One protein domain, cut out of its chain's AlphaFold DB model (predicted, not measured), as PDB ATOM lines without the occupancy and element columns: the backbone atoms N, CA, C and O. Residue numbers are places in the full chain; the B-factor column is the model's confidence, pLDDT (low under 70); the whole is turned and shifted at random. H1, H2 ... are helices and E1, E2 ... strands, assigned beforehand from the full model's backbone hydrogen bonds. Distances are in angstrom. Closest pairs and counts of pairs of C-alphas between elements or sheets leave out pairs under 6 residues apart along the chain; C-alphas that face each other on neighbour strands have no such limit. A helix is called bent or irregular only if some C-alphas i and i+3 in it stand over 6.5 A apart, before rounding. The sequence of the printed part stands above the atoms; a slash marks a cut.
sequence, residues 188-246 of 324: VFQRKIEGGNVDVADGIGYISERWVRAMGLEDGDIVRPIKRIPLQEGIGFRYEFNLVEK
ATOM      1  N   VAL A 188     466.934 436.303 398.707       91.19
ATOM      2  CA  VAL A 188     466.908 436.002 400.137       91.19
ATOM      3  C   VAL A 188     468.317 435.642 400.593       91.19
ATOM      4  O   VAL A 188     468.925 434.700 400.082       91.19
ATOM      5  N   PHE A 189     468.834 436.382 401.568       92.44
ATOM      6  CA  PHE A 189     470.105 436.078 402.201       92.44
ATOM      7  C   PHE A 189     469.957 434.904 403.172       92.44
ATOM      8  O   PHE A 189     469.141 434.937 404.088       92.44
ATOM      9  N   GLN A 190     470.770 433.869 402.988       91.12
ATOM     10  CA  GLN A 190     470.847 432.713 403.876       91.12
ATOM     11  C   GLN A 190     472.100 432.816 404.738       91.12
ATOM     12  O   GLN A 190     473.222 432.607 404.258       91.12
ATOM     13  N   ARG A 191     471.925 433.091 406.028       91.62
ATOM     14  CA  ARG A 191     473.034 433.172 406.976       91.62
ATOM     15  C   ARG A 191     473.690 431.794 407.105       91.62
ATOM     16  O   ARG A 191     473.032 430.755 407.129       91.62
ATOM     17  N   LYS A 192     475.018 431.769 407.181       91.06
ATOM     18  CA  LYS A 192     475.796 430.573 407.548       91.06
ATOM     19  C   LYS A 192     476.518 430.847 408.871       91.06
ATOM     20  O   LYS A 192     476.393 431.935 409.432       91.06
ATOM     21  N   ILE A 193     477.251 429.862 409.401       91.12
ATOM     22  CA  ILE A 193     478.063 430.063 410.620       91.12
ATOM     23  C   ILE A 193     478.994 431.270 410.445       91.12
ATOM     24  O   ILE A 193     479.033 432.137 411.318       91.12
ATOM     25  N   GLU A 194     479.639 431.355 409.279       90.50
ATOM     26  CA  GLU A 194     480.466 432.473 408.825       90.50
ATOM     27  C   GLU A 194     479.920 433.017 407.494       90.50
ATOM     28  O   GLU A 194     479.774 432.265 406.526       90.50
ATOM     29  N   GLY A 195     479.626 434.319 407.432       91.94
ATOM     30  CA  GLY A 195     479.065 434.964 406.241       91.94
ATOM     31  C   GLY A 195     477.661 434.461 405.886       91.94
ATOM     32  O   GLY A 195     476.823 434.215 406.763       91.94
ATOM     33  N   GLY A 196     477.385 434.323 404.593       91.44
ATOM     34  CA  GLY A 196     476.175 433.676 404.104       91.44
ATOM     35  C   GLY A 196     476.089 433.616 402.585       91.44
ATOM     36  O   GLY A 196     476.949 434.144 401.883       91.44
ATOM     37  N   ASN A 197     475.043 432.962 402.092       91.19
ATOM     38  CA  ASN A 197     474.834 432.709 400.672       91.19
ATOM     39  C   ASN A 197     473.586 433.428 400.163       91.19
ATOM     40  O   ASN A 197     472.657 433.700 400.920       91.19
ATOM     41  N   VAL A 198     473.557 433.679 398.862       89.38
ATOM     42  CA  VAL A 198     472.418 434.220 398.126       89.38
ATOM     43  C   VAL A 198     472.270 433.394 396.858       89.38
ATOM     44  O   VAL A 198     473.234 433.250 396.111       89.38
ATOM     45  N   ASP A 199     471.091 432.833 396.623       85.06
ATOM     46  CA  ASP A 199     470.816 432.062 395.409       85.06
ATOM     47  C   ASP A 199     470.484 433.035 394.271       85.06
ATOM     48  O   ASP A 199     469.411 433.637 394.271       85.06
ATOM     49  N   VAL A 200     471.442 433.289 393.378       82.81
ATOM     50  CA  VAL A 200     471.307 434.224 392.250       82.81
ATOM     51  C   VAL A 200     471.071 433.461 390.944       82.81
ATOM     52  O   VAL A 200     471.333 432.269 390.855       82.81
ATOM     53  N   ALA A 201     470.582 434.140 389.903       73.69
ATOM     54  CA  ALA A 201     470.199 433.478 388.645       73.69
ATOM     55  C   ALA A 201     471.317 432.616 388.014       73.69
ATOM     56  O   ALA A 201     471.026 431.575 387.432       73.69
ATOM     57  N   ASP A 202     472.579 433.016 388.191       69.75
ATOM     58  CA  ASP A 202     473.748 432.334 387.618       69.75
ATOM     59  C   ASP A 202     474.477 431.420 388.629       69.75
ATOM     60  O   ASP A 202     475.625 431.039 388.401       69.75
ATOM     61  N   GLY A 203     473.860 431.104 389.776       74.19
ATOM     62  CA  GLY A 203     474.416 430.212 390.798       74.19
ATOM     63  C   GLY A 203     474.392 430.789 392.214       74.19
ATOM     64  O   GLY A 203     473.553 431.605 392.568       74.19
ATOM     65  N   ILE A 204     475.330 430.369 393.067       77.06
ATOM     66  CA  ILE A 204     475.350 430.778 394.480       77.06
ATOM     67  C   ILE A 204     476.325 431.943 394.679       77.06
ATOM     68  O   ILE A 204     477.538 431.785 394.558       77.06
ATOM     69  N   GLY A 205     475.798 433.109 395.050       82.06
ATOM     70  CA  GLY A 205     476.581 434.241 395.535       82.06
ATOM     71  C   GLY A 205     476.969 434.067 397.006       82.06
ATOM     72  O   GLY A 205     476.167 433.604 397.816       82.06
ATOM     73  N   TYR A 206     478.189 434.466 397.373       86.75
ATOM     74  CA  TYR A 206     478.672 434.452 398.760       86.75
ATOM     75  C   TYR A 206     478.880 435.875 399.294       86.75
ATOM     76  O   TYR A 206     479.538 436.698 398.656       86.75
ATOM     77  N   ILE A 207     478.364 436.147 400.495       88.69
ATOM     78  CA  ILE A 207     478.584 437.385 401.249       88.69
ATOM     79  C   ILE A 207     479.484 437.068 402.446       88.69
ATOM     80  O   ILE A 207     479.133 436.266 403.312       88.69
ATOM     81  N   SER A 208     480.647 437.718 402.516       89.62
ATOM     82  CA  SER A 208     481.595 437.506 403.614       89.62
ATOM     83  C   SER A 208     481.100 438.096 404.936       89.62
ATOM     84  O   SER A 208     480.315 439.044 404.957       89.62
ATOM     85  N   GLU A 209     481.619 437.586 406.056       92.25
ATOM     86  CA  GLU A 209     481.248 438.052 407.402       92.25
ATOM     87  C   GLU A 209     481.419 439.567 407.583       92.25
ATOM     88  O   GLU A 209     480.571 440.220 408.188       92.25
ATOM     89  N   ARG A 210     482.474 440.145 406.991       90.50
ATOM     90  CA  ARG A 210     482.711 441.597 406.983       90.50
ATOM     91  C   ARG A 210     481.515 442.364 406.425       90.50
ATOM     92  O   ARG A 210     481.078 443.339 407.026       90.50
ATOM     93  N   TRP A 211     480.994 441.920 405.287       89.94
ATOM     94  CA  TRP A 211     479.867 442.564 404.619       89.94
ATOM     95  C   TRP A 211     478.552 442.315 405.343       89.94
ATOM     96  O   TRP A 211     477.751 443.237 405.471       89.94
ATOM     97  N   VAL A 212     478.364 441.109 405.886       91.75
ATOM     98  CA  VAL A 212     477.208 440.813 406.733       91.75
ATOM     99  C   VAL A 212     477.150 441.774 407.918       91.75
ATOM    100  O   VAL A 212     476.106 442.374 408.148       91.75
ATOM    101  N   ARG A 213     478.262 441.989 408.628       91.31
ATOM    102  CA  ARG A 213     478.316 442.923 409.763       91.31
ATOM    103  C   ARG A 213     478.118 444.372 409.343       91.31
ATOM    104  O   ARG A 213     477.330 445.069 409.970       91.31
ATOM    105  N   ALA A 214     478.790 444.806 408.277       90.19
ATOM    106  CA  ALA A 214     478.697 446.180 407.788       90.19
ATOM    107  C   ALA A 214     477.262 446.571 407.393       90.19
ATOM    108  O   ALA A 214     476.829 447.683 407.668       90.19
ATOM    109  N   MET A 215     476.514 445.644 406.788       92.00
ATOM    110  CA  MET A 215     475.104 445.839 406.427       92.00
ATOM    111  C   MET A 215     474.124 445.428 407.538       92.00
ATOM    112  O   MET A 215     472.913 445.586 407.392       92.00
ATOM    113  N   GLY A 216     474.633 444.846 408.626       91.56
ATOM    114  CA  GLY A 216     473.841 444.258 409.697       91.56
ATOM    115  C   GLY A 216     472.939 443.105 409.255       91.56
ATOM    116  O   GLY A 216     471.890 442.953 409.863       91.56
ATOM    117  N   LEU A 217     473.270 442.335 408.209       91.69
ATOM    118  CA  LEU A 217     472.377 441.308 407.643       91.69
ATOM    119  C   LEU A 217     472.021 440.207 408.655       91.69
ATOM    120  O   LEU A 217     472.889 439.629 409.314       91.69
ATOM    121  N   GLU A 218     470.740 439.865 408.700       91.06
ATOM    122  CA  GLU A 218     470.183 438.730 409.432       91.06
ATOM    123  C   GLU A 218     469.645 437.670 408.458       91.06
ATOM    124  O   GLU A 218     469.406 437.942 407.282       91.06
ATOM    125  N   ASP A 219     469.476 436.438 408.941       90.31
ATOM    126  CA  ASP A 219     468.957 435.344 408.117       90.31
ATOM    127  C   ASP A 219     467.566 435.659 407.540       90.31
ATOM    128  O   ASP A 219     466.616 435.998 408.254       90.31
ATOM    129  N   GLY A 220     467.447 435.514 406.225       89.94
ATOM    130  CA  GLY A 220     466.241 435.795 405.461       89.94
ATOM    131  C   GLY A 220     466.018 437.268 405.110       89.94
ATOM    132  O   GLY A 220     464.955 437.580 404.572       89.94
ATOM    133  N   ASP A 221     466.972 438.161 405.391       92.69
ATOM    134  CA  ASP A 221     466.956 439.527 404.857       92.69
ATOM    135  C   ASP A 221     466.939 439.519 403.320       92.69
ATOM    136  O   ASP A 221     467.499 438.628 402.673       92.69
ATOM    137  N   ILE A 222     466.309 440.533 402.725       92.94
ATOM    138  CA  ILE A 222     466.240 440.680 401.273       92.94
ATOM    139  C   ILE A 222     467.368 441.584 400.806       92.94
ATOM    140  O   ILE A 222     467.475 442.741 401.221       92.94
ATOM    141  N   VAL A 223     468.187 441.069 399.898       93.31
ATOM    142  CA  VAL A 223     469.333 441.769 399.325       93.31
ATOM    143  C   VAL A 223     469.200 441.901 397.813       93.31
ATOM    144  O   VAL A 223     468.532 441.107 397.150       93.31
ATOM    145  N   ARG A 224     469.865 442.908 397.254       91.69
ATOM    146  CA  ARG A 224     469.955 443.143 395.811       91.69
ATOM    147  C   ARG A 224     471.418 443.271 395.401       91.69
ATOM    148  O   ARG A 224     472.133 444.044 396.041       91.69
ATOM    149  N   PRO A 225     471.874 442.576 394.346       88.12
ATOM    150  CA  PRO A 225     473.194 442.811 393.791       88.12
ATOM    151  C   PRO A 225     473.241 444.212 393.174       88.12
ATOM    152  O   PRO A 225     472.409 444.570 392.341       88.12
ATOM    153  N   ILE A 226     474.213 445.009 393.597       86.94
ATOM    154  CA  ILE A 226     474.477 446.356 393.068       86.94
ATOM    155  C   ILE A 226     475.664 446.366 392.110       86.94
ATOM    156  O   ILE A 226     475.772 447.240 391.255       86.94
ATOM    157  N   LYS A 227     476.544 445.373 392.233       83.44
ATOM    158  CA  LYS A 227     477.718 445.238 391.388       83.44
ATOM    159  C   LYS A 227     478.008 443.772 391.156       83.44
ATOM    160  O   LYS A 227     478.046 442.987 392.100       83.44
ATOM    161  N   ARG A 228     478.251 443.429 389.900       80.56
ATOM    162  CA  ARG A 228     478.758 442.133 389.476       80.56
ATOM    163  C   ARG A 228     480.214 442.348 389.091       80.56
ATOM    164  O   ARG A 228     480.514 443.019 388.110       80.56
ATOM    165  N   ILE A 229     481.116 441.870 389.932       78.19
ATOM    166  CA  ILE A 229     482.557 441.957 389.728       78.19
ATOM    167  C   ILE A 229     482.977 440.628 389.109       78.19
ATOM    168  O   ILE A 229     482.906 439.610 389.804       78.19
ATOM    169  N   PRO A 230     483.384 440.591 387.832       67.81
ATOM    170  CA  PRO A 230     483.989 439.389 387.286       67.81
ATOM    171  C   PRO A 230     485.202 439.038 388.143       67.81
ATOM    172  O   PRO A 230     486.042 439.891 388.443       67.81
ATOM    173  N   LEU A 231     485.260 437.789 388.591       66.38
ATOM    174  CA  LEU A 231     486.496 437.269 389.149       66.38
ATOM    175  C   LEU A 231     487.541 437.297 388.027       66.38
ATOM    176  O   LEU A 231     487.199 437.129 386.850       66.38
ATOM    177  N   GLN A 232     488.806 437.554 388.377       49.84
ATOM    178  CA  GLN A 232     489.889 437.387 387.407       49.84
ATOM    179  C   GLN A 232     489.754 435.993 386.778       49.84
ATOM    180  O   GLN A 232     489.401 435.046 387.476       49.84
ATOM    181  N   GLU A 233     489.976 435.907 385.463       47.44
ATOM    182  CA  GLU A 233     489.924 434.667 384.663       47.44
ATOM    183  C   GLU A 233     488.525 434.215 384.190       47.44
ATOM    184  O   GLU A 233     488.426 433.223 383.480       47.44
ATOM    185  N   GLY A 234     487.439 434.951 384.471       52.06
ATOM    186  CA  GLY A 234     486.123 434.692 383.848       52.06
ATOM    187  C   GLY A 234     485.369 433.459 384.375       52.06
ATOM    188  O   GLY A 234     484.305 433.128 383.862       52.06
ATOM    189  N   ILE A 235     485.874 432.817 385.435       50.16
ATOM    190  CA  ILE A 235     485.339 431.572 386.033       50.16
ATOM    191  C   ILE A 235     484.182 431.851 387.025       50.16
ATOM    192  O   ILE A 235     483.683 430.970 387.721       50.16
ATOM    193  N   GLY A 236     483.709 433.094 387.110       57.12
ATOM    194  CA  GLY A 236     482.546 433.444 387.919       57.12
ATOM    195  C   GLY A 236     482.495 434.916 388.288       57.12
ATOM    196  O   GLY A 236     483.324 435.727 387.871       57.12
ATOM    197  N   PHE A 237     481.512 435.265 389.111       68.88
ATOM    198  CA  PHE A 237     481.276 436.639 389.529       68.88
ATOM    199  C   PHE A 237     481.200 436.736 391.046       68.88
ATOM    200  O   PHE A 237     480.526 435.950 391.713       68.88
ATOM    201  N   ARG A 238     481.859 437.754 391.592       71.38
ATOM    202  CA  ARG A 238     481.607 438.235 392.943       71.38
ATOM    203  C   ARG A 238     480.545 439.317 392.876       71.38
ATOM    204  O   ARG A 238     480.676 440.273 392.122       71.38
ATOM    205  N   TYR A 239     479.524 439.198 393.709       78.19
ATOM    206  CA  TYR A 239     478.486 440.211 393.805       78.19
ATOM    207  C   TYR A 239     478.732 441.101 395.025       78.19
ATOM    208  O   TYR A 239     479.022 440.608 396.117       78.19
ATOM    209  N   GLU A 240     478.622 442.413 394.844       84.88
ATOM    210  CA  GLU A 240     478.358 443.330 395.950       84.88
ATOM    211  C   GLU A 240     476.846 443.449 396.092       84.88
ATOM    212  O   GLU A 240     476.133 443.617 395.100       84.88
ATOM    213  N   PHE A 241     476.365 443.353 397.325       88.81
ATOM    214  CA  PHE A 241     474.947 443.398 397.642       88.81
ATOM    215  C   PHE A 241     474.644 444.626 398.487       88.81
ATOM    216  O   PHE A 241     475.471 445.029 399.298       88.81
ATOM    217  N   ASN A 242     473.434 445.154 398.336       91.31
ATOM    218  CA  ASN A 242     472.820 446.051 399.305       91.31
ATOM    219  C   ASN A 242     471.625 445.367 399.958       91.31
ATOM    220  O   ASN A 242     470.872 444.642 399.305       91.31
ATOM    221  N   LEU A 243     471.433 445.650 401.243       92.75
ATOM    222  CA  LEU A 243     470.200 445.342 401.954       92.75
ATOM    223  C   LEU A 243     469.050 446.174 401.367       92.75
ATOM    224  O   LEU A 243     469.167 447.391 401.237       92.75
ATOM    225  N   VAL A 244     467.946 445.512 401.024       92.88
ATOM    226  CA  VAL A 244     466.720 446.145 400.516       92.88
ATOM    227  C   VAL A 244     465.637 446.145 401.581       92.88
ATOM    228  O   VAL A 244     465.038 447.183 401.848       92.88
ATOM    229  N   GLU A 245     465.391 444.993 402.200       92.62
ATOM    230  CA  GLU A 245     464.362 444.852 403.224       92.62
ATOM    231  C   GLU A 245     464.870 443.980 404.367       92.62
ATOM    232  O   GLU A 245     465.379 442.876 404.162       92.62
ATOM    233  N   LYS A 246     464.694 444.493 405.589       92.12
ATOM    234  CA  LYS A 246     464.846 443.709 406.806       92.12
ATOM    235  C   LYS A 246     463.693 442.744 406.942       92.12
ATOM    236  O   LYS A 246     462.529 443.144 406.875       92.12
TER     237      LYS A 246
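AT A GLANCE: This is residues 188 to 246 of the 324 residues of an uncharacterized protein of Cohnella sp. CIP 111063 (UniProt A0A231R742). What would one see first? A long bent hairpin, E4 and E5, crosses over a small sheet of three strands, E1 to E3, only partly face to face with it; the short helix H1 sits on the side away from the hairpin's tip, which makes one end of the longest axis. How is it made up? The printed part has 59 residues, mostly strand by class, in the order E1 E2 E3 H1 E4 E5. E1 - E2 - E3 and E4 - E5 are two antiparallel sheets, the first a meander, each strand the antiparallel neighbour of the one before. How is the whole shaped? It is compact, with a radius of gyration of the C-alphas of 11.0 A, and elongated, spanning 33 by 20 by 17 A.

HOW THE PARTS SIT: How is the larger sheet paired? E2, residues 196 to 200, is the inner strand between E1, residues 188 to 191, and E3, residues 203 to 207. E1 and E2 are a hairpin, with N 190 and O 197 at 2.8 A; E2 and E3 are another, with N 198 and O 205 at 2.8 A. Where is the second sheet? E4, residues 222 to 230, bends by 57 degrees at residue 226 and forms a hairpin with E5, residues 237 to 245, with N 229 and O 238 at 2.7 A. The closest C-alphas of E3 and E5 are those of Gly 205 and Tyr 239, 6.5 A apart; those of E1 and E4 are Val 188 and Ile 222, 4.9 A apart. What of the helix? H1, residues 209 to 215, has every O i to N i+4 pair within hydrogen-bond range, and only grazes the three-stranded sheet, with its residues 209 to 212. Its closest C-alpha pair with E5 is Met 215 and Leu 243, 6.7 A apart.

IN THESE COORDINATES: Where does the first strand begin? C-alpha 188 of E1 is at (466.908, 436.002, 400.137). How long are the elements? E1 measures 9.6 A, E2 12.8 A, E3 13.3 A, H1 10.0 A, E4 22.6 A and E5 23.3 A from first to last C-alpha. Where does the last strand end? C-alpha 245 of E5 is at (464.362, 444.852, 403.224).

THE WHOLE: How far does it reach? The two C-alphas farthest apart, those of Glu 233 and Lys 246, are 34.7 A apart. Is the printed part unbroken? It has no cut, and no link is long. Where is the model's confidence low? The pLDDT is under 70 at residue 202 and residues 230 to 237, of which 230 belongs to E4 and 237 to E5; the mean of the printed part is 83.7.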